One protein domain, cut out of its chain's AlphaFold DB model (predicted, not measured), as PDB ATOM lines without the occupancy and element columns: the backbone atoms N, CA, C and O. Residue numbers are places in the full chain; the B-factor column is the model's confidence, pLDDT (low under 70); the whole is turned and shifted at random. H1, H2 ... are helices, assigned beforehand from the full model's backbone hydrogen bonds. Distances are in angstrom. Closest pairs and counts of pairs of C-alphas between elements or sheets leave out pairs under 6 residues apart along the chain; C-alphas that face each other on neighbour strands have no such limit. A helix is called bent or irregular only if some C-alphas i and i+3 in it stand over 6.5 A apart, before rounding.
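This is residues 2 to 149 of the 502 residues of an uncharacterized protein of Verrucomicrobia bacterium (UniProt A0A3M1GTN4). Two long helices, H1 and H6, make a narrow V that closes near their last residues, where H8 crosses both. On the side of H6 away from H1, H4 and H5 run back apart from it, leaving an open frame reached by H2, H3 and a long link. This all-helix domain prints 148 residues with eight named helices, H1 to H8 in order, and no named strand. It is loose, with a radius of gyration of the C-alphas of 18.5 A, and spans 51 by 42 by 33 A.

Find C-alpha 2 at (-24.122, -16.763, 24.090); from there H1, residues 2 to 26, runs 35.6 A, with a kink of 28 degrees near residue 11. Next come H2, residues 29 to 36, H3, residues 40 to 46, H4, residues 62 to 77, and H5, residues 79 to 82. From C-alpha 91 at (-9.289, -27.192, 24.283), H6, residues 91 to 122, runs 47.0 A. After H7, residues 124 to 128, the irregular H8, residues 135 to 147, has C-alphas 137 and 140 7.3 A apart.

Start at the hub, H8: it touches H6 about perpendicular at 86 degrees, closest C-alphas Pro 116 and Tyr 140, 5.2 A, through residues 115 to 119 of H6 alone. It touches H1, closest C-alphas Leu 22 and Leu 147, 6.6 A, and H7, closest C-alphas Asp 128 and Pro 135, 5.3 A. Residues 16 to 24 of H1 alone touch H6, closest C-alphas Ala 23 and Pro 115, 5.5 A, the same way at a shallow tilt of 34 degrees, only just short of steep. H2 and H3 are close to H6 but not clearly touching, closest C-alphas His 36 and Phe 121, 7.1 A, and Val 42 and Phe 121, 7.8 A. H4 and H5 are apart from H6. Each O i to N i+4 pair is within hydrogen-bond range in H2, H3, H4 and H7, against 18 of 21 in H1, 25 of 28 in H6 and 7 of 9 in H8; H5 is too short for one.

The farthest C-alphas, Asp 90 and Ala 129, are 52.0 A apart. The printed part has no cut; the link from H3 to H4, 15 residues, is long. Residues 56, 57 and 133 are under pLDDT 70.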
ATOM      1  N   LEU A   2     -24.857 -16.555  22.819       74.75
ATOM      2  CA  LEU A   2     -24.122 -16.763  24.090       74.75
ATOM      3  C   LEU A   2     -24.248 -15.617  25.120       74.75
ATOM      4  O   LEU A   2     -24.415 -15.863  26.311       74.75
ATOM      5  N   ALA A   3     -24.219 -14.357  24.668       76.12
ATOM      6  CA  ALA A   3     -24.413 -13.205  25.554       76.12
ATOM      7  C   ALA A   3     -25.851 -13.097  26.097       76.12
ATOM      8  O   ALA A   3     -26.042 -12.730  27.254       76.12
ATOM      9  N   THR A   4     -26.859 -13.419  25.282       79.50
ATOM     10  CA  THR A   4     -28.271 -13.401  25.694       79.50
ATOM     11  C   THR A   4     -28.569 -14.548  26.658       79.50
ATOM     12  O   THR A   4     -29.187 -14.313  27.692       79.50
ATOM     13  N   ASP A   5     -28.026 -15.740  26.395       82.44
ATOM     14  CA  ASP A   5     -28.166 -16.925  27.251       82.44
ATOM     15  C   ASP A   5     -27.549 -16.686  28.637       82.44
ATOM     16  O   ASP A   5     -28.135 -17.035  29.662       82.44
ATOM     17  N   PHE A   6     -26.387 -16.025  28.688       84.25
ATOM     18  CA  PHE A   6     -25.754 -15.648  29.950       84.25
ATOM     19  C   PHE A   6     -26.610 -14.663  30.756       84.25
ATOM     20  O   PHE A   6     -26.821 -14.862  31.953       84.25
ATOM     21  N   VAL A   7     -27.107 -13.600  30.116       81.81
ATOM     22  CA  VAL A   7     -27.933 -12.580  30.786       81.81
ATOM     23  C   VAL A   7     -29.235 -13.181  31.303       81.81
ATOM     24  O   VAL A   7     -29.643 -12.889  32.424       81.81
ATOM     25  N   GLN A   8     -29.858 -14.064  30.530       84.75
ATOM     26  CA  GLN A   8     -31.015 -14.819  30.987       84.75
ATOM     27  C   GLN A   8     -30.671 -15.696  32.197       84.75
ATOM     28  O   GLN A   8     -31.402 -15.687  33.187       84.75
ATOM     29  N   GLY A   9     -29.557 -16.430  32.143       86.06
ATOM     30  CA  GLY A   9     -29.095 -17.267  33.249       86.06
ATOM     31  C   GLY A   9     -28.876 -16.477  34.542       86.06
ATOM     32  O   GLY A   9     -29.196 -16.976  35.622       86.06
ATOM     33  N   LEU A  10     -28.411 -15.226  34.443       85.19
ATOM     34  CA  LEU A  10     -28.239 -14.338  35.598       85.19
ATOM     35  C   LEU A  10     -29.543 -14.017  36.325       85.19
ATOM     36  O   LEU A  10     -29.506 -13.830  37.536       85.19
ATOM     37  N   VAL A  11     -30.664 -13.937  35.608       84.88
ATOM     38  CA  VAL A  11     -31.974 -13.616  36.192       84.88
ATOM     39  C   VAL A  11     -32.714 -14.886  36.606       84.88
ATOM     40  O   VAL A  11     -33.276 -14.942  37.698       84.88
ATOM     41  N   LEU A  12     -32.668 -15.924  35.769       88.38
ATOM     42  CA  LEU A  12     -33.349 -17.191  36.015       88.38
ATOM     43  C   LEU A  12     -32.794 -17.892  37.263       88.38
ATOM     44  O   LEU A  12     -33.561 -18.282  38.139       88.38
ATOM     45  N   PHE A  13     -31.468 -18.013  37.385       88.75
ATOM     46  CA  PHE A  13     -30.853 -18.818  38.445       88.75
ATOM     47  C   PHE A  13     -31.167 -18.321  39.872       88.75
ATOM     48  O   PHE A  13     -31.516 -19.141  40.722       88.75
ATOM     49  N   PRO A  14     -31.097 -17.011  40.193       90.12
ATOM     50  CA  PRO A  14     -31.513 -16.513  41.503       90.12
ATOM     51  C   PRO A  14     -32.977 -16.805  41.832       90.12
ATOM     52  O   PRO A  14     -33.276 -17.132  42.976       90.12
ATOM     53  N   ILE A  15     -33.874 -16.713  40.848       91.25
ATOM     54  CA  ILE A  15     -35.308 -16.941  41.052       91.25
ATOM     55  C   ILE A  15     -35.589 -18.420  41.293       91.25
ATOM     56  O   ILE A  15     -36.352 -18.752  42.196       91.25
ATOM     57  N   THR A  16     -34.950 -19.326  40.548       91.94
ATOM     58  CA  THR A  16     -35.133 -20.766  40.775       91.94
ATOM     59  C   THR A  16     -34.558 -21.208  42.120       91.94
ATOM     60  O   THR A  16     -35.167 -22.018  42.811       91.94
ATOM     61  N   VAL A  17     -33.420 -20.637  42.537       93.25
ATOM     62  CA  VAL A  17     -32.872 -20.864  43.885       93.25
ATOM     63  C   VAL A  17     -33.809 -20.306  44.955       93.25
ATOM     64  O   VAL A  17     -34.052 -20.977  45.953       93.25
ATOM     65  N   LEU A  18     -34.371 -19.113  44.744       93.56
ATOM     66  CA  LEU A  18     -35.345 -18.528  45.663       93.56
ATOM     67  C   LEU A  18     -36.576 -19.427  45.810       93.56
ATOM     68  O   LEU A  18     -36.967 -19.732  46.934       93.56
ATOM     69  N   LEU A  19     -37.145 -19.898  44.699       94.50
ATOM     70  CA  LEU A  19     -38.288 -20.807  44.716       94.50
ATOM     71  C   LEU A  19     -37.969 -22.102  45.471       94.50
ATOM     72  O   LEU A  19     -38.779 -22.553  46.271       94.50
ATOM     73  N   CYS A  20     -36.780 -22.672  45.270       94.81
ATOM     74  CA  CYS A  20     -36.324 -23.841  46.018       94.81
ATOM     75  C   CYS A  20     -36.266 -23.576  47.532       94.81
ATOM     76  O   CYS A  20     -36.757 -24.391  48.309       94.81
ATOM     77  N   VAL A  21     -35.719 -22.434  47.960       93.62
ATOM     78  CA  VAL A  21     -35.658 -22.061  49.385       93.62
ATOM     79  C   VAL A  21     -37.058 -21.861  49.969       93.62
ATOM     80  O   VAL A  21     -37.325 -22.323  51.078       93.62
ATOM     81  N   LEU A  22     -37.962 -21.211  49.233       93.50
ATOM     82  CA  LEU A  22     -39.348 -21.017  49.661       93.50
ATOM     83  C   LEU A  22     -40.103 -22.348  49.751       93.50
ATOM     84  O   LEU A  22     -40.782 -22.588  50.744       93.50
ATOM     85  N   ALA A  23     -39.919 -23.246  48.782       94.38
ATOM     86  CA  ALA A  23     -40.520 -24.578  48.802       94.38
ATOM     87  C   ALA A  23     -40.015 -25.412  49.991       94.38
ATOM     88  O   ALA A  23     -40.808 -26.055  50.676       94.38
ATOM     89  N   LEU A  24     -38.713 -25.355  50.297       93.50
ATOM     90  CA  LEU A  24     -38.163 -26.005  51.490       93.50
ATOM     91  C   LEU A  24     -38.727 -25.411  52.777       93.50
ATOM     92  O   LEU A  24     -38.965 -26.147  53.728       93.50
ATOM     93  N   ARG A  25     -38.945 -24.096  52.838       93.12
ATOM     94  CA  ARG A  25     -39.553 -23.463  54.012       93.12
ATOM     95  C   ARG A  25     -40.995 -23.932  54.219       93.12
ATOM     96  O   ARG A  25     -41.363 -24.191  55.360       93.12
ATOM     97  N   GLU A  26     -41.759 -24.074  53.140       92.06
ATOM     98  CA  GLU A  26     -43.168 -24.485  53.182       92.06
ATOM     99  C   GLU A  26     -43.352 -25.897  53.753       92.06
ATOM    100  O   GLU A  26     -44.258 -26.142  54.539       92.06
ATOM    101  N   VAL A  27     -42.430 -26.813  53.445       90.12
ATOM    102  CA  VAL A  27     -42.441 -28.187  53.980       90.12
ATOM    103  C   VAL A  27     -41.835 -28.304  55.391       90.12
ATOM    104  O   VAL A  27     -41.647 -29.404  55.902       90.12
ATOM    105  N   GLY A  28     -41.511 -27.189  56.054       88.62
ATOM    106  CA  GLY A  28     -40.914 -27.192  57.398       88.62
ATOM    107  C   GLY A  28     -39.387 -27.345  57.416       88.62
ATOM    108  O   GLY A  28     -38.808 -27.833  58.388       88.62
ATOM    109  N   GLY A  29     -38.713 -26.931  56.344       90.50
ATOM    110  CA  GLY A  29     -37.260 -26.980  56.181       90.50
ATOM    111  C   GLY A  29     -36.740 -28.350  55.744       90.50
ATOM    112  O   GLY A  29     -37.496 -29.247  55.380       90.50
ATOM    113  N   PHE A  30     -35.417 -28.536  55.817       87.94
ATOM    114  CA  PHE A  30     -34.785 -29.819  55.480       87.94
ATOM    115  C   PHE A  30     -35.299 -30.971  56.356       87.94
ATOM    116  O   PHE A  30     -35.510 -32.069  55.853       87.94
ATOM    117  N   GLY A  31     -35.543 -30.722  57.648       85.75
ATOM    118  CA  GLY A  31     -36.061 -31.742  58.563       85.75
ATOM    119  C   GLY A  31     -37.456 -32.238  58.173       85.75
ATOM    120  O   GLY A  31     -37.686 -33.444  58.136       85.75
ATOM    121  N   GLY A  32     -38.366 -31.320  57.828       85.50
ATOM    122  CA  GLY A  32     -39.699 -31.674  57.337       85.50
ATOM    123  C   GLY A  32     -39.653 -32.356  55.968       85.50
ATOM    124  O   GLY A  32     -40.265 -33.408  55.794       85.50
ATOM    125  N   PHE A  33     -38.823 -31.853  55.048       87.31
ATOM    126  CA  PHE A  33     -38.604 -32.461  53.733       87.31
ATOM    127  C   PHE A  33     -38.196 -33.938  53.838       87.31
ATOM    128  O   PHE A  33     -38.818 -34.790  53.210       87.31
ATOM    129  N   PHE A  34     -37.200 -34.268  54.670       87.00
ATOM    130  CA  PHE A  34     -36.749 -35.655  54.835       87.00
ATOM    131  C   PHE A  34     -37.751 -36.543  55.586       87.00
ATOM    132  O   PHE A  34     -37.804 -37.748  55.339       87.00
ATOM    133  N   ARG A  35     -38.592 -35.967  56.453       86.06
ATOM    134  CA  ARG A  35     -39.632 -36.715  57.170       86.06
ATOM    135  C   ARG A  35     -40.681 -37.300  56.225       86.06
ATOM    136  O   ARG A  35     -41.130 -38.418  56.458       86.06
ATOM    137  N   HIS A  36     -41.022 -36.606  55.140       81.94
ATOM    138  CA  HIS A  36     -41.973 -37.123  54.149       81.94
ATOM    139  C   HIS A  36     -41.476 -38.384  53.432       81.94
ATOM    140  O   HIS A  36     -42.291 -39.222  53.070       81.94
ATOM    141  N   PHE A  37     -40.162 -38.602  53.317       81.31
ATOM    142  CA  PHE A  37     -39.621 -39.860  52.781       81.31
ATOM    143  C   PHE A  37     -39.720 -41.038  53.756       81.31
ATOM    144  O   PHE A  37     -39.392 -42.160  53.384       81.31
ATOM    145  N   THR A  38     -40.135 -40.801  55.003       77.38
ATOM    146  CA  THR A  38     -40.402 -41.875  55.972       77.38
ATOM    147  C   THR A  38     -41.806 -42.458  55.783       77.38
ATOM    148  O   THR A  38     -42.059 -43.582  56.210       77.38
ATOM    149  N   ASP A  39     -42.716 -41.723  55.132       78.12
ATOM    150  CA  ASP A  39     -44.039 -42.230  54.770       78.12
ATOM    151  C   ASP A  39     -43.900 -43.301  53.669       78.12
ATOM    152  O   ASP A  39     -43.358 -42.995  52.602       78.12
ATOM    153  N   PRO A  40     -44.376 -44.545  53.882       71.12
ATOM    154  CA  PRO A  40     -44.271 -45.625  52.902       71.12
ATOM    155  C   PRO A  40     -44.856 -45.284  51.527       71.12
ATOM    156  O   PRO A  40     -44.310 -45.730  50.517       71.12
ATOM    157  N   ALA A  41     -45.930 -44.486  51.467       70.50
ATOM    158  CA  ALA A  41     -46.570 -44.112  50.204       70.50
ATOM    159  C   ALA A  41     -45.663 -43.208  49.357       70.50
ATOM    160  O   ALA A  41     -45.534 -43.380  48.148       70.50
ATOM    161  N   VAL A  42     -44.966 -42.280  50.010       73.94
ATOM    162  CA  VAL A  42     -44.030 -41.354  49.365       73.94
ATOM    163  C   VAL A  42     -42.687 -42.039  49.106       73.94
ATOM    164  O   VAL A  42     -42.102 -41.888  48.036       73.94
ATOM    165  N   ALA A  43     -42.199 -42.857  50.037       73.25
ATOM    166  CA  ALA A  43     -40.965 -43.620  49.873       73.25
ATOM    167  C   ALA A  43     -41.020 -44.550  48.648       73.25
ATOM    168  O   ALA A  43     -40.049 -44.640  47.891       73.25
ATOM    169  N   ALA A  44     -42.171 -45.191  48.410       71.81
ATOM    170  CA  ALA A  44     -42.407 -46.017  47.230       71.81
ATOM    171  C   ALA A  44     -42.416 -45.202  45.925       71.81
ATOM    172  O   ALA A  44     -41.926 -45.687  44.903       71.81
ATOM    173  N   ASP A  45     -42.887 -43.953  45.950       73.38
ATOM    174  CA  ASP A  45     -42.892 -43.033  44.803       73.38
ATOM    175  C   ASP A  45     -41.515 -42.425  44.509       73.38
ATOM    176  O   ASP A  45     -41.196 -42.164  43.348       73.38
ATOM    177  N   PHE A  46     -40.633 -42.318  45.503       77.38
ATOM    178  CA  PHE A  46     -39.277 -41.770  45.346       77.38
ATOM    179  C   PHE A  46     -38.156 -42.814  45.280       77.38
ATOM    180  O   PHE A  46     -36.982 -42.448  45.190       77.38
ATOM    181  N   SER A  47     -38.479 -44.112  45.254       78.69
ATOM    182  CA  SER A  47     -37.478 -45.135  44.937       78.69
ATOM    183  C   SER A  47     -36.838 -44.868  43.562       78.69
ATOM    184  O   SER A  47     -37.538 -44.639  42.575       78.69
ATOM    185  N   LEU A  48     -35.501 -44.892  43.500       76.50
ATOM    186  CA  LEU A  48     -34.739 -44.587  42.277       76.50
ATOM    187  C   LEU A  48     -34.982 -45.597  41.152       76.50
ATOM    188  O   LEU A  48     -34.889 -45.246  39.980       76.50
ATOM    189  N   VAL A  49     -35.263 -46.847  41.520       82.75
ATOM    190  CA  VAL A  49     -35.595 -47.922  40.590       82.75
ATOM    191  C   VAL A  49     -37.011 -48.384  40.899       82.75
ATOM    192  O   VAL A  49     -37.328 -48.718  42.046       82.75
ATOM    193  N   LYS A  50     -37.857 -48.370  39.872       83.25
ATOM    194  CA  LYS A  50     -39.238 -48.850  39.930       83.25
ATOM    195  C   LYS A  50     -39.315 -50.299  39.480       83.25
ATOM    196  O   LYS A  50     -38.523 -50.737  38.638       83.25
ATOM    197  N   SER A  51     -40.260 -51.040  40.049       79.75
ATOM    198  CA  SER A  51     -40.557 -52.397  39.590       79.75
ATOM    199  C   SER A  51     -41.200 -52.349  38.196       79.75
ATOM    200  O   SER A  51     -41.914 -51.385  37.900       79.75
ATOM    201  N   PRO A  52     -40.978 -53.360  37.336       73.81
ATOM    202  CA  PRO A  52     -41.672 -53.459  36.051       73.81
ATOM    203  C   PRO A  52     -43.195 -53.364  36.232       73.81
ATOM    204  O   PRO A  52     -43.738 -53.926  37.185       73.81
ATOM    205  N   GLY A  53     -43.871 -52.620  35.359       71.06
ATOM    206  CA  GLY A  53     -45.316 -52.378  35.397       71.06
ATOM    207  C   GLY A  53     -45.798 -51.269  36.342       71.06
ATOM    208  O   GLY A  53     -46.981 -50.941  36.312       71.06
ATOM    209  N   GLN A  54     -44.930 -50.657  37.160       71.12
ATOM    210  CA  GLN A  54     -45.340 -49.577  38.077       71.12
ATOM    211  C   GLN A  54     -45.669 -48.261  37.350       71.12
ATOM    212  O   GLN A  54     -46.500 -47.486  37.813       71.12
ATOM    213  N   PHE A  55     -45.020 -48.011  36.211       73.50
ATOM    214  CA  PHE A  55     -45.292 -46.878  35.330       73.50
ATOM    215  C   PHE A  55     -45.540 -47.384  33.904       73.50
ATOM    216  O   PHE A  55     -44.988 -48.428  33.539       73.50
ATOM    217  N   PRO A  56     -46.322 -46.654  33.083       68.06
ATOM    218  CA  PRO A  56     -46.528 -47.005  31.680       68.06
ATOM    219  C   PRO A  56     -45.194 -47.254  30.964       68.06
ATOM    220  O   PRO A  56     -44.229 -46.522  31.188       68.06
ATOM    221  N   GLU A  57     -45.142 -48.283  30.112       67.75
ATOM    222  CA  GLU A  57     -43.964 -48.648  29.300       67.75
ATOM    223  C   GLU A  57     -42.691 -48.990  30.106       67.75
ATOM    224  O   GLU A  57     -41.565 -48.770  29.639       67.75
ATOM    225  N   ASP A  58     -42.853 -49.497  31.334       75.62
ATOM    226  CA  ASP A  58     -41.753 -49.874  32.233       75.62
ATOM    227  C   ASP A  58     -40.757 -48.732  32.495       75.62
ATOM    228  O   ASP A  58     -39.548 -48.949  32.676       75.62
ATOM    229  N   ARG A  59     -41.249 -47.487  32.498       76.25
ATOM    230  CA  ARG A  59     -40.440 -46.299  32.800       76.25
ATOM    231  C   ARG A  59     -39.819 -46.413  34.194       76.25
ATOM    232  O   ARG A  59     -40.404 -46.977  35.114       76.25
ATOM    233  N   PHE A  60     -38.610 -45.869  34.344       81.94
ATOM    234  CA  PHE A  60     -37.828 -45.872  35.593       81.94
ATOM    235  C   PHE A  60     -37.374 -47.255  36.109       81.94
ATOM    236  O   PHE A  60     -36.866 -47.367  37.227       81.94
ATOM    237  N   THR A  61     -37.493 -48.313  35.302       86.75
ATOM    238  CA  THR A  61     -36.836 -49.604  35.568       86.75
ATOM    239  C   THR A  61     -35.328 -49.531  35.289       86.75
ATOM    240  O   THR A  61     -34.838 -48.605  34.640       86.75
ATOM    241  N   TRP A  62     -34.556 -50.534  35.725       86.19
ATOM    242  CA  TRP A  62     -33.108 -50.586  35.455       86.19
ATOM    243  C   TRP A  62     -32.778 -50.517  33.958       86.19
ATOM    244  O   TRP A  62     -31.871 -49.800  33.535       86.19
ATOM    245  N   LYS A  63     -33.566 -51.227  33.146       84.25
ATOM    246  CA  LYS A  63     -33.422 -51.260  31.690       84.25
ATOM    247  C   LYS A  63     -33.678 -49.872  31.081       84.25
ATOM    248  O   LYS A  63     -32.907 -49.436  30.224       84.25
ATOM    249  N   TRP A  64     -34.654 -49.131  31.612       84.25
ATOM    250  CA  TRP A  64     -34.945 -47.752  31.216       84.25
ATOM    251  C   TRP A  64     -33.807 -46.802  31.561       84.25
ATOM    252  O   TRP A  64     -33.366 -46.034  30.707       84.25
ATOM    253  N   ILE A  65     -33.303 -46.884  32.795       87.31
ATOM    254  CA  ILE A  65     -32.221 -46.027  33.292       87.31
ATOM    255  C   ILE A  65     -30.982 -46.187  32.410       87.31
ATOM    256  O   ILE A  65     -30.417 -45.191  31.963       87.31
ATOM    257  N   VAL A  66     -30.589 -47.427  32.104       86.81
ATOM    258  CA  VAL A  66     -29.446 -47.701  31.221       86.81
ATOM    259  C   VAL A  66     -29.700 -47.166  29.810       86.81
ATOM    260  O   VAL A  66     -28.828 -46.502  29.250       86.81
ATOM    261  N   ALA A  67     -30.884 -47.404  29.238       84.62
ATOM    262  CA  ALA A  67     -31.211 -46.948  27.888       84.62
ATOM    263  C   ALA A  67     -31.192 -45.414  27.765       84.62
ATOM    264  O   ALA A  67     -30.540 -44.874  26.868       84.62
ATOM    265  N   ILE A  68     -31.843 -44.705  28.691       83.88
ATOM    266  CA  ILE A  68     -31.865 -43.237  28.718       83.88
ATOM    267  C   ILE A  68     -30.480 -42.670  29.013       83.88
ATOM    268  O   ILE A  68     -30.086 -41.692  28.382       83.88
ATOM    269  N   PHE A  69     -29.701 -43.288  29.903       87.25
ATOM    270  CA  PHE A  69     -28.324 -42.866  30.155       87.25
ATOM    271  C   PHE A  69     -27.465 -42.958  28.890       87.25
ATOM    272  O   PHE A  69     -26.774 -41.998  28.552       87.25
ATOM    273  N   VAL A  70     -27.541 -44.068  28.146       83.62
ATOM    274  CA  VAL A  70     -26.817 -44.237  26.875       83.62
ATOM    275  C   VAL A  70     -27.291 -43.220  25.833       83.62
ATOM    276  O   VAL A  70     -26.460 -42.578  25.187       83.62
ATOM    277  N   MET A  71     -28.605 -43.016  25.704       81.19
ATOM    278  CA  MET A  71     -29.186 -42.021  24.796       81.19
ATOM    279  C   MET A  71     -28.725 -40.597  25.144       81.19
ATOM    280  O   MET A  71     -28.335 -39.833  24.257       81.19
ATOM    281  N   GLN A  72     -28.716 -40.247  26.430       84.38
ATOM    282  CA  GLN A  72     -28.301 -38.933  26.903       84.38
ATOM    283  C   GLN A  72     -26.795 -38.733  26.741       84.38
ATOM    284  O   GLN A  72     -26.382 -37.668  26.283       84.38
ATOM    285  N   LEU A  73     -25.982 -39.745  27.052       84.50
ATOM    286  CA  LEU A  73     -24.536 -39.725  26.839       84.50
ATOM    287  C   LEU A  73     -24.224 -39.468  25.365       84.50
ATOM    288  O   LEU A  73     -23.480 -38.539  25.060       84.50
ATOM    289  N   TYR A  74     -24.850 -40.232  24.466       80.94
ATOM    290  CA  TYR A  74     -24.750 -40.051  23.019       80.94
ATOM    291  C   TYR A  74     -25.134 -38.629  22.582       80.94
ATOM    292  O   TYR A  74     -24.388 -37.990  21.837       80.94
ATOM    293  N   SER A  75     -26.263 -38.113  23.075       79.38
ATOM    294  CA  SER A  75     -26.713 -36.753  22.769       79.38
ATOM    295  C   SER A  75     -25.642 -35.718  23.137       79.38
ATOM    296  O   SER A  75     -25.320 -34.858  22.317       79.38
ATOM    297  N   GLN A  76     -25.003 -35.856  24.306       82.38
ATOM    298  CA  GLN A  76     -23.993 -34.906  24.794       82.38
ATOM    299  C   GLN A  76     -22.643 -34.980  24.065       82.38
ATOM    300  O   GLN A  76     -21.965 -33.962  23.944       82.38
ATOM    301  N   ILE A  77     -22.239 -36.152  23.568       81.94
ATOM    302  CA  ILE A  77     -20.974 -36.330  22.823       81.94
ATOM    303  C   ILE A  77     -21.120 -36.073  21.314       81.94
ATOM    304  O   ILE A  77     -20.141 -36.165  20.569       81.94
ATOM    305  N   SER A  78     -22.333 -35.773  20.850       77.88
ATOM    306  CA  SER A  78     -22.615 -35.499  19.444       77.88
ATOM    307  C   SER A  78     -22.003 -34.172  18.972       77.88
ATOM    308  O   SER A  78     -21.847 -33.212  19.731       77.88
ATOM    309  N   ILE A  79     -21.695 -34.087  17.672       76.31
ATOM    310  CA  ILE A  79     -21.166 -32.860  17.050       76.31
ATOM    311  C   ILE A  79     -22.157 -31.696  17.190       76.31
ATOM    312  O   ILE A  79     -21.729 -30.556  17.357       76.31
ATOM    313  N   SER A  80     -23.463 -31.967  17.195       72.88
ATOM    314  CA  SER A  80     -24.505 -30.945  17.350       72.88
ATOM    315  C   SER A  80     -24.372 -30.169  18.662       72.88
ATOM    316  O   SER A  80     -24.527 -28.954  18.679       72.88
ATOM    317  N   GLN A  81     -23.962 -30.832  19.749       75.75
ATOM    318  CA  GLN A  81     -23.758 -30.177  21.045       75.75
ATOM    319  C   GLN A  81     -22.379 -29.505  21.181       75.75
ATOM    320  O   GLN A  81     -22.148 -28.738  22.118       75.75
ATOM    321  N   SER A  82     -21.459 -29.740  20.237       77.94
ATOM    322  CA  SER A  82     -20.086 -29.219  20.301       77.94
ATOM    323  C   SER A  82     -19.971 -27.715  20.013       77.94
ATOM    324  O   SER A  82     -18.996 -27.087  20.432       77.94
ATOM    325  N   GLY A  83     -20.972 -27.108  19.358       76.19
ATOM    326  CA  GLY A  83     -20.924 -25.715  18.889       76.19
ATOM    327  C   GLY A  83     -20.634 -24.684  19.985       76.19
ATOM    328  O   GLY A  83     -19.905 -23.721  19.756       76.19
ATOM    329  N   ARG A  84     -21.120 -24.918  21.210       77.00
ATOM    330  CA  ARG A  84     -20.867 -24.037  22.367       77.00
ATOM    331  C   ARG A  84     -19.410 -24.081  22.835       77.00
ATOM    332  O   ARG A  84     -18.905 -23.083  23.339       77.00
ATOM    333  N   TYR A  85     -18.730 -25.209  22.637       83.06
ATOM    334  CA  TYR A  85     -17.322 -25.389  22.998       83.06
ATOM    335  C   TYR A  85     -16.367 -24.865  21.922       83.06
ATOM    336  O   TYR A  85     -15.249 -24.482  22.252       83.06
ATOM    337  N   LEU A  86     -16.811 -24.768  20.663       81.19
ATOM    338  CA  LEU A  86     -16.038 -24.146  19.578       81.19
ATOM    339  C   LEU A  86     -15.849 -22.633  19.761       81.19
ATOM    340  O   LEU A  86     -14.971 -22.047  19.141       81.19
ATOM    341  N   ALA A  87     -16.664 -22.000  20.608       79.06
ATOM    342  CA  ALA A  87     -16.501 -20.597  20.980       79.06
ATOM    343  C   ALA A  87     -15.432 -20.377  22.069       79.06
ATOM    344  O   ALA A  87     -15.100 -19.228  22.366       79.06
ATOM    345  N   ALA A  88     -14.912 -21.447  22.688       84.25
ATOM    346  CA  ALA A  88     -13.807 -21.340  23.634       84.25
ATOM    347  C   ALA A  88     -12.484 -21.094  22.893       84.25
ATOM    348  O   ALA A  88     -12.330 -21.438  21.723       84.25
ATOM    349  N   ARG A  89     -11.513 -20.500  23.592       81.75
ATOM    350  CA  ARG A  89     -10.211 -20.148  23.008       81.75
ATOM    351  C   ARG A  89      -9.400 -21.364  22.592       81.75
ATOM    352  O   ARG A  89      -8.791 -21.377  21.532       81.75
ATOM    353  N   ASP A  90      -9.363 -22.356  23.467       85.62
ATOM    354  CA  ASP A  90      -8.588 -23.567  23.284       85.62
ATOM    355  C   ASP A  90      -9.314 -24.772  23.907       85.62
ATOM    356  O   ASP A  90     -10.351 -24.660  24.574       85.62
ATOM    357  N   GLY A  91      -8.744 -25.962  23.709       84.50
ATOM    358  CA  GLY A  91      -9.289 -27.192  24.283       84.50
ATOM    359  C   GLY A  91      -9.228 -27.251  25.818       84.50
ATOM    360  O   GLY A  91      -9.962 -28.035  26.424       84.50
ATOM    361  N   ARG A  92      -8.371 -26.452  26.471       86.75
ATOM    362  CA  ARG A  92      -8.232 -26.434  27.937       86.75
ATOM    363  C   ARG A  92      -9.366 -25.634  28.568       86.75
ATOM    364  O   ARG A  92     -10.002 -26.121  29.504       86.75
ATOM    365  N   ASP A  93      -9.661 -24.462  28.028       86.62
ATOM    366  CA  ASP A  93     -10.769 -23.608  28.437       86.62
ATOM    367  C   ASP A  93     -12.113 -24.249  28.087       86.62
ATOM    368  O   ASP A  93     -13.009 -24.255  28.932       86.62
ATOM    369  N   ALA A  94     -12.231 -24.913  26.929       88.69
ATOM    370  CA  ALA A  94     -13.406 -25.725  26.606       88.69
ATOM    371  C   ALA A  94     -13.651 -26.831  27.652       88.69
ATOM    372  O   ALA A  94     -14.780 -27.033  28.101       88.69
ATOM    373  N   ARG A  95     -12.590 -27.514  28.111       89.69
ATOM    374  CA  ARG A  95     -12.685 -28.547  29.158       89.69
ATOM    375  C   ARG A  95     -13.075 -27.970  30.518       89.69
ATOM    376  O   ARG A  95     -13.875 -28.576  31.224       89.69
ATOM    377  N   ARG A  96     -12.527 -26.813  30.896       90.06
ATOM    378  CA  ARG A  96     -12.917 -26.110  32.131       90.06
ATOM    379  C   ARG A  96     -14.382 -25.687  32.081       90.06
ATOM    380  O   ARG A  96     -15.096 -25.887  33.060       90.06
ATOM    381  N   ALA A  97     -14.838 -25.173  30.940       89.25
ATOM    382  CA  ALA A  97     -16.237 -24.824  30.721       89.25
ATOM    383  C   ALA A  97     -17.154 -26.053  30.837       89.25
ATOM    384  O   ALA A  97     -18.192 -25.968  31.488       89.25
ATOM    385  N   ALA A  98     -16.749 -27.205  30.290       90.44
ATOM    386  CA  ALA A  98     -17.496 -28.456  30.422       90.44
ATOM    387  C   ALA A  98     -17.605 -28.930  31.884       90.44
ATOM    388  O   ALA A  98     -18.691 -29.293  32.332       90.44
ATOM    389  N   TRP A  99     -16.514 -28.876  32.658       91.69
ATOM    390  CA  TRP A  99     -16.545 -29.219  34.088       91.69
ATOM    391  C   TRP A  99     -17.399 -28.256  34.910       91.69
ATOM    392  O   TRP A  99     -18.152 -28.692  35.781       91.69
ATOM    393  N   LEU A 100     -17.329 -26.958  34.608       91.56
ATOM    394  CA  LEU A 100     -18.193 -25.963  35.232       91.56
ATOM    395  C   LEU A 100     -19.667 -26.246  34.917       91.56
ATOM    396  O   LEU A 100     -20.494 -26.244  35.824       91.56
ATOM    397  N   ALA A 101     -19.993 -26.536  33.655       89.19
ATOM    398  CA  ALA A 101     -21.344 -26.903  33.246       89.19
ATOM    399  C   ALA A 101     -21.824 -28.180  33.952       89.19
ATOM    400  O   ALA A 101     -22.956 -28.212  34.423       89.19
ATOM    401  N   CYS A 102     -20.965 -29.193  34.097       90.88
ATOM    402  CA  CYS A 102     -21.272 -30.415  34.841       90.88
ATOM    403  C   CYS A 102     -21.636 -30.116  36.304       90.88
ATOM    404  O   CYS A 102     -22.701 -30.526  36.762       90.88
ATOM    405  N   GLY A 103     -20.809 -29.341  37.015       93.38
ATOM    406  CA  GLY A 103     -21.083 -28.964  38.405       93.38
ATOM    407  C   GLY A 103     -22.345 -28.107  38.557       93.38
ATOM    408  O   GLY A 103     -23.159 -28.353  39.447       93.38
ATOM    409  N   LEU A 104     -22.545 -27.133  37.664       90.44
ATOM    410  CA  LEU A 104     -23.733 -26.275  37.674       90.44
ATOM    411  C   LEU A 104     -25.013 -27.042  37.338       90.44
ATOM    412  O   LEU A 104     -26.040 -26.765  37.949       90.44
ATOM    413  N   MET A 105     -24.969 -27.997  36.408       90.38
ATOM    414  CA  MET A 105     -26.116 -28.851  36.093       90.38
ATOM    415  C   MET A 105     -26.425 -29.805  37.240       90.38
ATOM    416  O   MET A 105     -27.585 -29.908  37.611       90.38
ATOM    417  N   ALA A 106     -25.419 -30.425  37.863       90.94
ATOM    418  CA  ALA A 106     -25.635 -31.283  39.027       90.94
ATOM    419  C   ALA A 106     -26.317 -30.522  40.178       90.94
ATOM    420  O   ALA A 106     -27.301 -30.997  40.744       90.94
ATOM    421  N   LEU A 107     -25.848 -29.305  40.480       91.31
ATOM    422  CA  LEU A 107     -26.482 -28.441  41.477       91.31
ATOM    423  C   LEU A 107     -27.873 -27.964  41.027       91.31
ATOM    424  O   LEU A 107     -28.812 -27.949  41.820       91.31
ATOM    425  N   GLY A 108     -28.008 -27.581  39.757       90.44
ATOM    426  CA  GLY A 108     -29.254 -27.098  39.166       90.44
ATOM    427  C   GLY A 108     -30.361 -28.146  39.199       90.44
ATOM    428  O   GLY A 108     -31.482 -27.822  39.579       90.44
ATOM    429  N   THR A 109     -30.043 -29.408  38.902       90.75
ATOM    430  CA  THR A 109     -30.980 -30.531  39.011       90.75
ATOM    431  C   THR A 109     -31.541 -30.635  40.427       90.75
ATOM    432  O   THR A 109     -32.754 -30.692  40.586       90.75
ATOM    433  N   VAL A 110     -30.708 -30.563  41.468       90.06
ATOM    434  CA  VAL A 110     -31.207 -30.592  42.856       90.06
ATOM    435  C   VAL A 110     -32.159 -29.420  43.122       90.06
ATOM    436  O   VAL A 110     -33.257 -29.620  43.631       90.06
ATOM    437  N   VAL A 111     -31.776 -28.206  42.720       92.75
ATOM    438  CA  VAL A 111     -32.586 -26.992  42.923       92.75
ATOM    439  C   VAL A 111     -33.934 -27.063  42.196       92.75
ATOM    440  O   VAL A 111     -34.944 -26.641  42.752       92.75
ATOM    441  N   TRP A 112     -33.976 -27.583  40.968       91.88
ATOM    442  CA  TRP A 112     -35.196 -27.609  40.154       91.88
ATOM    443  C   TRP A 112     -36.155 -28.744  40.502       91.88
ATOM    444  O   TRP A 112     -37.356 -28.585  40.295       91.88
ATOM    445  N   PHE A 113     -35.663 -29.860  41.043       90.88
ATOM    446  CA  PHE A 113     -36.521 -30.973  41.455       90.88
ATOM    447  C   PHE A 113     -37.230 -30.712  42.789       90.88
ATOM    448  O   PHE A 113     -38.333 -31.210  42.996       90.88
ATOM    449  N   ILE A 114     -36.656 -29.888  43.672       92.81
ATOM    450  CA  ILE A 114     -37.233 -29.619  44.996       92.81
ATOM    451  C   ILE A 114     -38.656 -29.027  44.929       92.81
ATOM    452  O   ILE A 114     -39.529 -29.578  45.600       92.81
ATOM    453  N   PRO A 115     -38.960 -27.967  44.146       93.38
ATOM    454  CA  PRO A 115     -40.313 -27.410  44.129       93.38
ATOM    455  C   PRO A 115     -41.390 -28.412  43.668       93.38
ATOM    456  O   PRO A 115     -42.357 -28.584  44.408       93.38
ATOM    457  N   PRO A 116     -41.242 -29.142  42.540       91.50
ATOM    458  CA  PRO A 116     -42.204 -30.180  42.152       91.50
ATOM    459  C   PRO A 116     -42.357 -31.303  43.186       91.50
ATOM    460  O   PRO A 116     -43.459 -31.807  43.383       91.50
ATOM    461  N   MET A 117     -41.282 -31.679  43.887       90.81
ATOM    462  CA  MET A 117     -41.358 -32.674  44.965       90.81
ATOM    463  C   MET A 117     -42.192 -32.170  46.143       90.81
ATOM    464  O   MET A 117     -43.052 -32.890  46.642       90.81
ATOM    465  N   VAL A 118     -42.002 -30.911  46.547       91.06
ATOM    466  CA  VAL A 118     -42.831 -30.286  47.588       91.06
ATOM    467  C   VAL A 118     -44.292 -30.185  47.141       91.06
ATOM    468  O   VAL A 118     -45.187 -30.452  47.943       91.06
ATOM    469  N   ALA A 119     -44.547 -29.896  45.859       91.25
ATOM    470  CA  ALA A 119     -45.897 -29.933  45.293       91.25
ATOM    471  C   ALA A 119     -46.543 -31.315  45.469       91.25
ATOM    472  O   ALA A 119     -47.683 -31.413  45.914       91.25
ATOM    473  N   ARG A 120     -45.788 -32.385  45.194       88.75
ATOM    474  CA  ARG A 120     -46.234 -33.771  45.380       88.75
ATOM    475  C   ARG A 120     -46.506 -34.118  46.848       88.75
ATOM    476  O   ARG A 120     -47.391 -34.934  47.093       88.75
ATOM    477  N   PHE A 121     -45.771 -33.539  47.800       88.69
ATOM    478  CA  PHE A 121     -45.948 -33.808  49.234       88.69
ATOM    479  C   PHE A 121     -47.161 -33.102  49.839       88.69
ATOM    480  O   PHE A 121     -47.871 -33.703  50.639       88.69
ATOM    481  N   LEU A 122     -47.375 -31.831  49.494       87.88
ATOM    482  CA  LEU A 122     -48.341 -30.973  50.191       87.88
ATOM    483  C   LEU A 122     -49.577 -30.635  49.357       87.88
ATOM    484  O   LEU A 122     -50.641 -30.394  49.919       87.88
ATOM    485  N   PHE A 123     -49.448 -30.605  48.030       88.94
ATOM    486  CA  PHE A 123     -50.442 -30.003  47.139       88.94
ATOM    487  C   PHE A 123     -50.862 -30.923  45.992       88.94
ATOM    488  O   PHE A 123     -51.350 -30.440  44.975       88.94
ATOM    489  N   GLN A 124     -50.704 -32.242  46.140       86.88
ATOM    490  CA  GLN A 124     -51.033 -33.201  45.081       86.88
ATOM    491  C   GLN A 124     -52.465 -33.006  44.556       86.88
ATOM    492  O   GLN A 124     -52.652 -32.821  43.359       86.88
ATOM    493  N   ALA A 125     -53.458 -32.970  45.449       87.06
ATOM    494  CA  ALA A 125     -54.862 -32.826  45.060       87.06
ATOM    495  C   ALA A 125     -55.152 -31.500  44.336       87.06
ATOM    496  O   ALA A 125     -55.993 -31.451  43.446       87.06
ATOM    497  N   GLU A 126     -54.450 -30.424  44.702       89.06
ATOM    498  CA  GLU A 126     -54.613 -29.118  44.059       89.06
ATOM    499  C   GLU A 126     -53.953 -29.076  42.680       89.06
ATOM    500  O   GLU A 126     -54.507 -28.481  41.759       89.06
ATOM    501  N   VAL A 127     -52.791 -29.721  42.529       88.44
ATOM    502  CA  VAL A 127     -52.119 -29.866  41.233       88.44
ATOM    503  C   VAL A 127     -52.984 -30.703  40.298       88.44
ATOM    504  O   VAL A 127     -53.253 -30.254  39.189       88.44
ATOM    505  N   ASP A 128     -53.478 -31.854  40.753       86.50
ATOM    506  CA  ASP A 128     -54.309 -32.769  39.957       86.50
ATOM    507  C   ASP A 128     -55.657 -32.144  39.550       86.50
ATOM    508  O   ASP A 128     -56.218 -32.500  38.516       86.50
ATOM    509  N   ALA A 129     -56.157 -31.174  40.321       88.31
ATOM    510  CA  ALA A 129     -57.379 -30.428  40.022       88.31
ATOM    511  C   ALA A 129     -57.182 -29.257  39.037       88.31
ATOM    512  O   ALA A 129     -58.158 -28.585  38.686       88.31
ATOM    513  N   LEU A 130     -55.952 -28.968  38.595       85.75
ATOM    514  CA  LEU A 130     -55.707 -27.893  37.633       85.75
ATOM    515  C   LEU A 130     -56.400 -28.199  36.292       85.75
ATOM    516  O   LEU A 130     -56.262 -29.307  35.776       85.75
ATOM    517  N   PRO A 131     -57.080 -27.216  35.665       82.56
ATOM    518  CA  PRO A 131     -57.747 -27.385  34.373       82.56
ATOM    519  C   PRO A 131     -56.731 -27.354  33.217       82.56
ATOM    520  O   PRO A 131     -56.803 -26.521  32.313       82.56
ATOM    521  N   VAL A 132     -55.731 -28.229  33.276       79.25
ATOM    522  CA  VAL A 132     -54.624 -28.336  32.323       79.25
ATOM    523  C   VAL A 132     -54.502 -29.779  31.852       79.25
ATOM    524  O   VAL A 132     -54.755 -30.707  32.615       79.25
ATOM    525  N   LYS A 133     -54.092 -29.976  30.593       68.31
ATOM    526  CA  LYS A 133     -54.043 -31.311  29.969       68.31
ATOM    527  C   LYS A 133     -53.148 -32.293  30.738       68.31
ATOM    528  O   LYS A 133     -53.526 -33.439  30.923       68.31
ATOM    529  N   ASN A 134     -51.998 -31.815  31.221       75.44
ATOM    530  CA  ASN A 134     -51.048 -32.590  32.017       75.44
ATOM    531  C   ASN A 134     -50.739 -31.861  33.338       75.44
ATOM    532  O   ASN A 134     -49.822 -31.027  33.385       75.44
ATOM    533  N   PRO A 135     -51.470 -32.162  34.425       79.69
ATOM    534  CA  PRO A 135     -51.242 -31.567  35.743       79.69
ATOM    535  C   PRO A 135     -49.802 -31.721  36.245       79.69
ATOM    536  O   PRO A 135     -49.202 -30.764  36.736       79.69
ATOM    537  N   ALA A 136     -49.202 -32.895  36.023       80.44
ATOM    538  CA  ALA A 136     -47.835 -33.196  36.442       80.44
ATOM    539  C   ALA A 136     -46.783 -32.260  35.811       80.44
ATOM    540  O   ALA A 136     -45.849 -31.834  36.490       80.44
ATOM    541  N   GLU A 137     -46.951 -31.875  34.539       81.12
ATOM    542  CA  GLU A 137     -46.049 -30.934  33.851       81.12
ATOM    543  C   GLU A 137     -46.185 -29.501  34.401       81.12
ATOM    544  O   GLU A 137     -45.264 -28.688  34.292       81.12
ATOM    545  N   SER A 138     -47.311 -29.198  35.053       84.56
ATOM    546  CA  SER A 138     -47.628 -27.876  35.601       84.56
ATOM    547  C   SER A 138     -47.216 -27.703  37.066       84.56
ATOM    548  O   SER A 138     -47.290 -26.588  37.583       84.56
ATOM    549  N   ALA A 139     -46.720 -28.749  37.735       88.88
ATOM    550  CA  ALA A 139     -46.372 -28.716  39.160       88.88
ATOM    551  C   ALA A 139     -45.348 -27.618  39.514       88.88
ATOM    552  O   ALA A 139     -45.482 -26.926  40.524       88.88
ATOM    553  N   TYR A 140     -44.343 -27.397  38.658       89.50
ATOM    554  CA  TYR A 140     -43.350 -26.334  38.872       89.50
ATOM    555  C   TYR A 140     -43.979 -24.932  38.787       89.50
ATOM    556  O   TYR A 140     -43.669 -24.041  39.585       89.50
ATOM    557  N   VAL A 141     -44.889 -24.733  37.828       88.94
ATOM    558  CA  VAL A 141     -45.612 -23.466  37.641       88.94
ATOM    559  C   VAL A 141     -46.583 -23.236  38.792       88.94
ATOM    560  O   VAL A 141     -46.631 -22.129  39.320       88.94
ATOM    561  N   PHE A 142     -47.284 -24.278  39.241       91.69
ATOM    562  CA  PHE A 142     -48.166 -24.223  40.404       91.69
ATOM    563  C   PHE A 142     -47.425 -23.732  41.652       91.69
ATOM    564  O   PHE A 142     -47.853 -22.773  42.294       91.69
ATOM    565  N   MET A 143     -46.259 -24.310  41.950       93.69
ATOM    566  CA  MET A 143     -45.441 -23.864  43.084       93.69
ATOM    567  C   MET A 143     -44.956 -22.427  42.924       93.69
ATOM    568  O   MET A 143     -44.899 -21.682  43.899       93.69
ATOM    569  N   SER A 144     -44.632 -22.026  41.695       92.25
ATOM    570  CA  SER A 144     -44.247 -20.647  41.393       92.25
ATOM    571  C   SER A 144     -45.400 -19.676  41.665       92.25
ATOM    572  O   SER A 144     -45.184 -18.661  42.318       92.25
ATOM    573  N   LEU A 145     -46.623 -20.009  41.235       91.44
ATOM    574  CA  LEU A 145     -47.828 -19.204  41.469       91.44
ATOM    575  C   LEU A 145     -48.187 -19.110  42.953       91.44
ATOM    576  O   LEU A 145     -48.673 -18.074  43.399       91.44
ATOM    577  N   ARG A 146     -47.950 -20.183  43.712       91.50
ATOM    578  CA  ARG A 146     -48.287 -20.239  45.135       91.50
ATOM    579  C   ARG A 146     -47.286 -19.501  46.020       91.50
ATOM    580  O   ARG A 146     -47.691 -18.875  46.993       91.50
ATOM    581  N   LEU A 147     -45.990 -19.605  45.720       91.56
ATOM    582  CA  LEU A 147     -44.925 -19.142  46.618       91.56
ATOM    583  C   LEU A 147     -44.301 -17.801  46.222       91.56
ATOM    584  O   LEU A 147     -43.673 -17.159  47.065       91.56
ATOM    585  N   LEU A 148     -44.406 -17.377  44.961       90.38
ATOM    586  CA  LEU A 148     -43.810 -16.121  44.503       90.38
ATOM    587  C   LEU A 148     -44.819 -14.976  44.566       90.38
ATOM    588  O   LEU A 148     -45.985 -15.123  44.212       90.38
ATOM    589  N   SER A 149     -44.344 -13.788  44.942       87.25
ATOM    590  CA  SER A 149     -45.131 -12.558  44.832       87.25
ATOM    591  C   SER A 149     -45.395 -12.187  43.372       87.25
ATOM    592  O   SER A 149     -44.645 -12.575  42.473       87.25
TER     593      SER A 149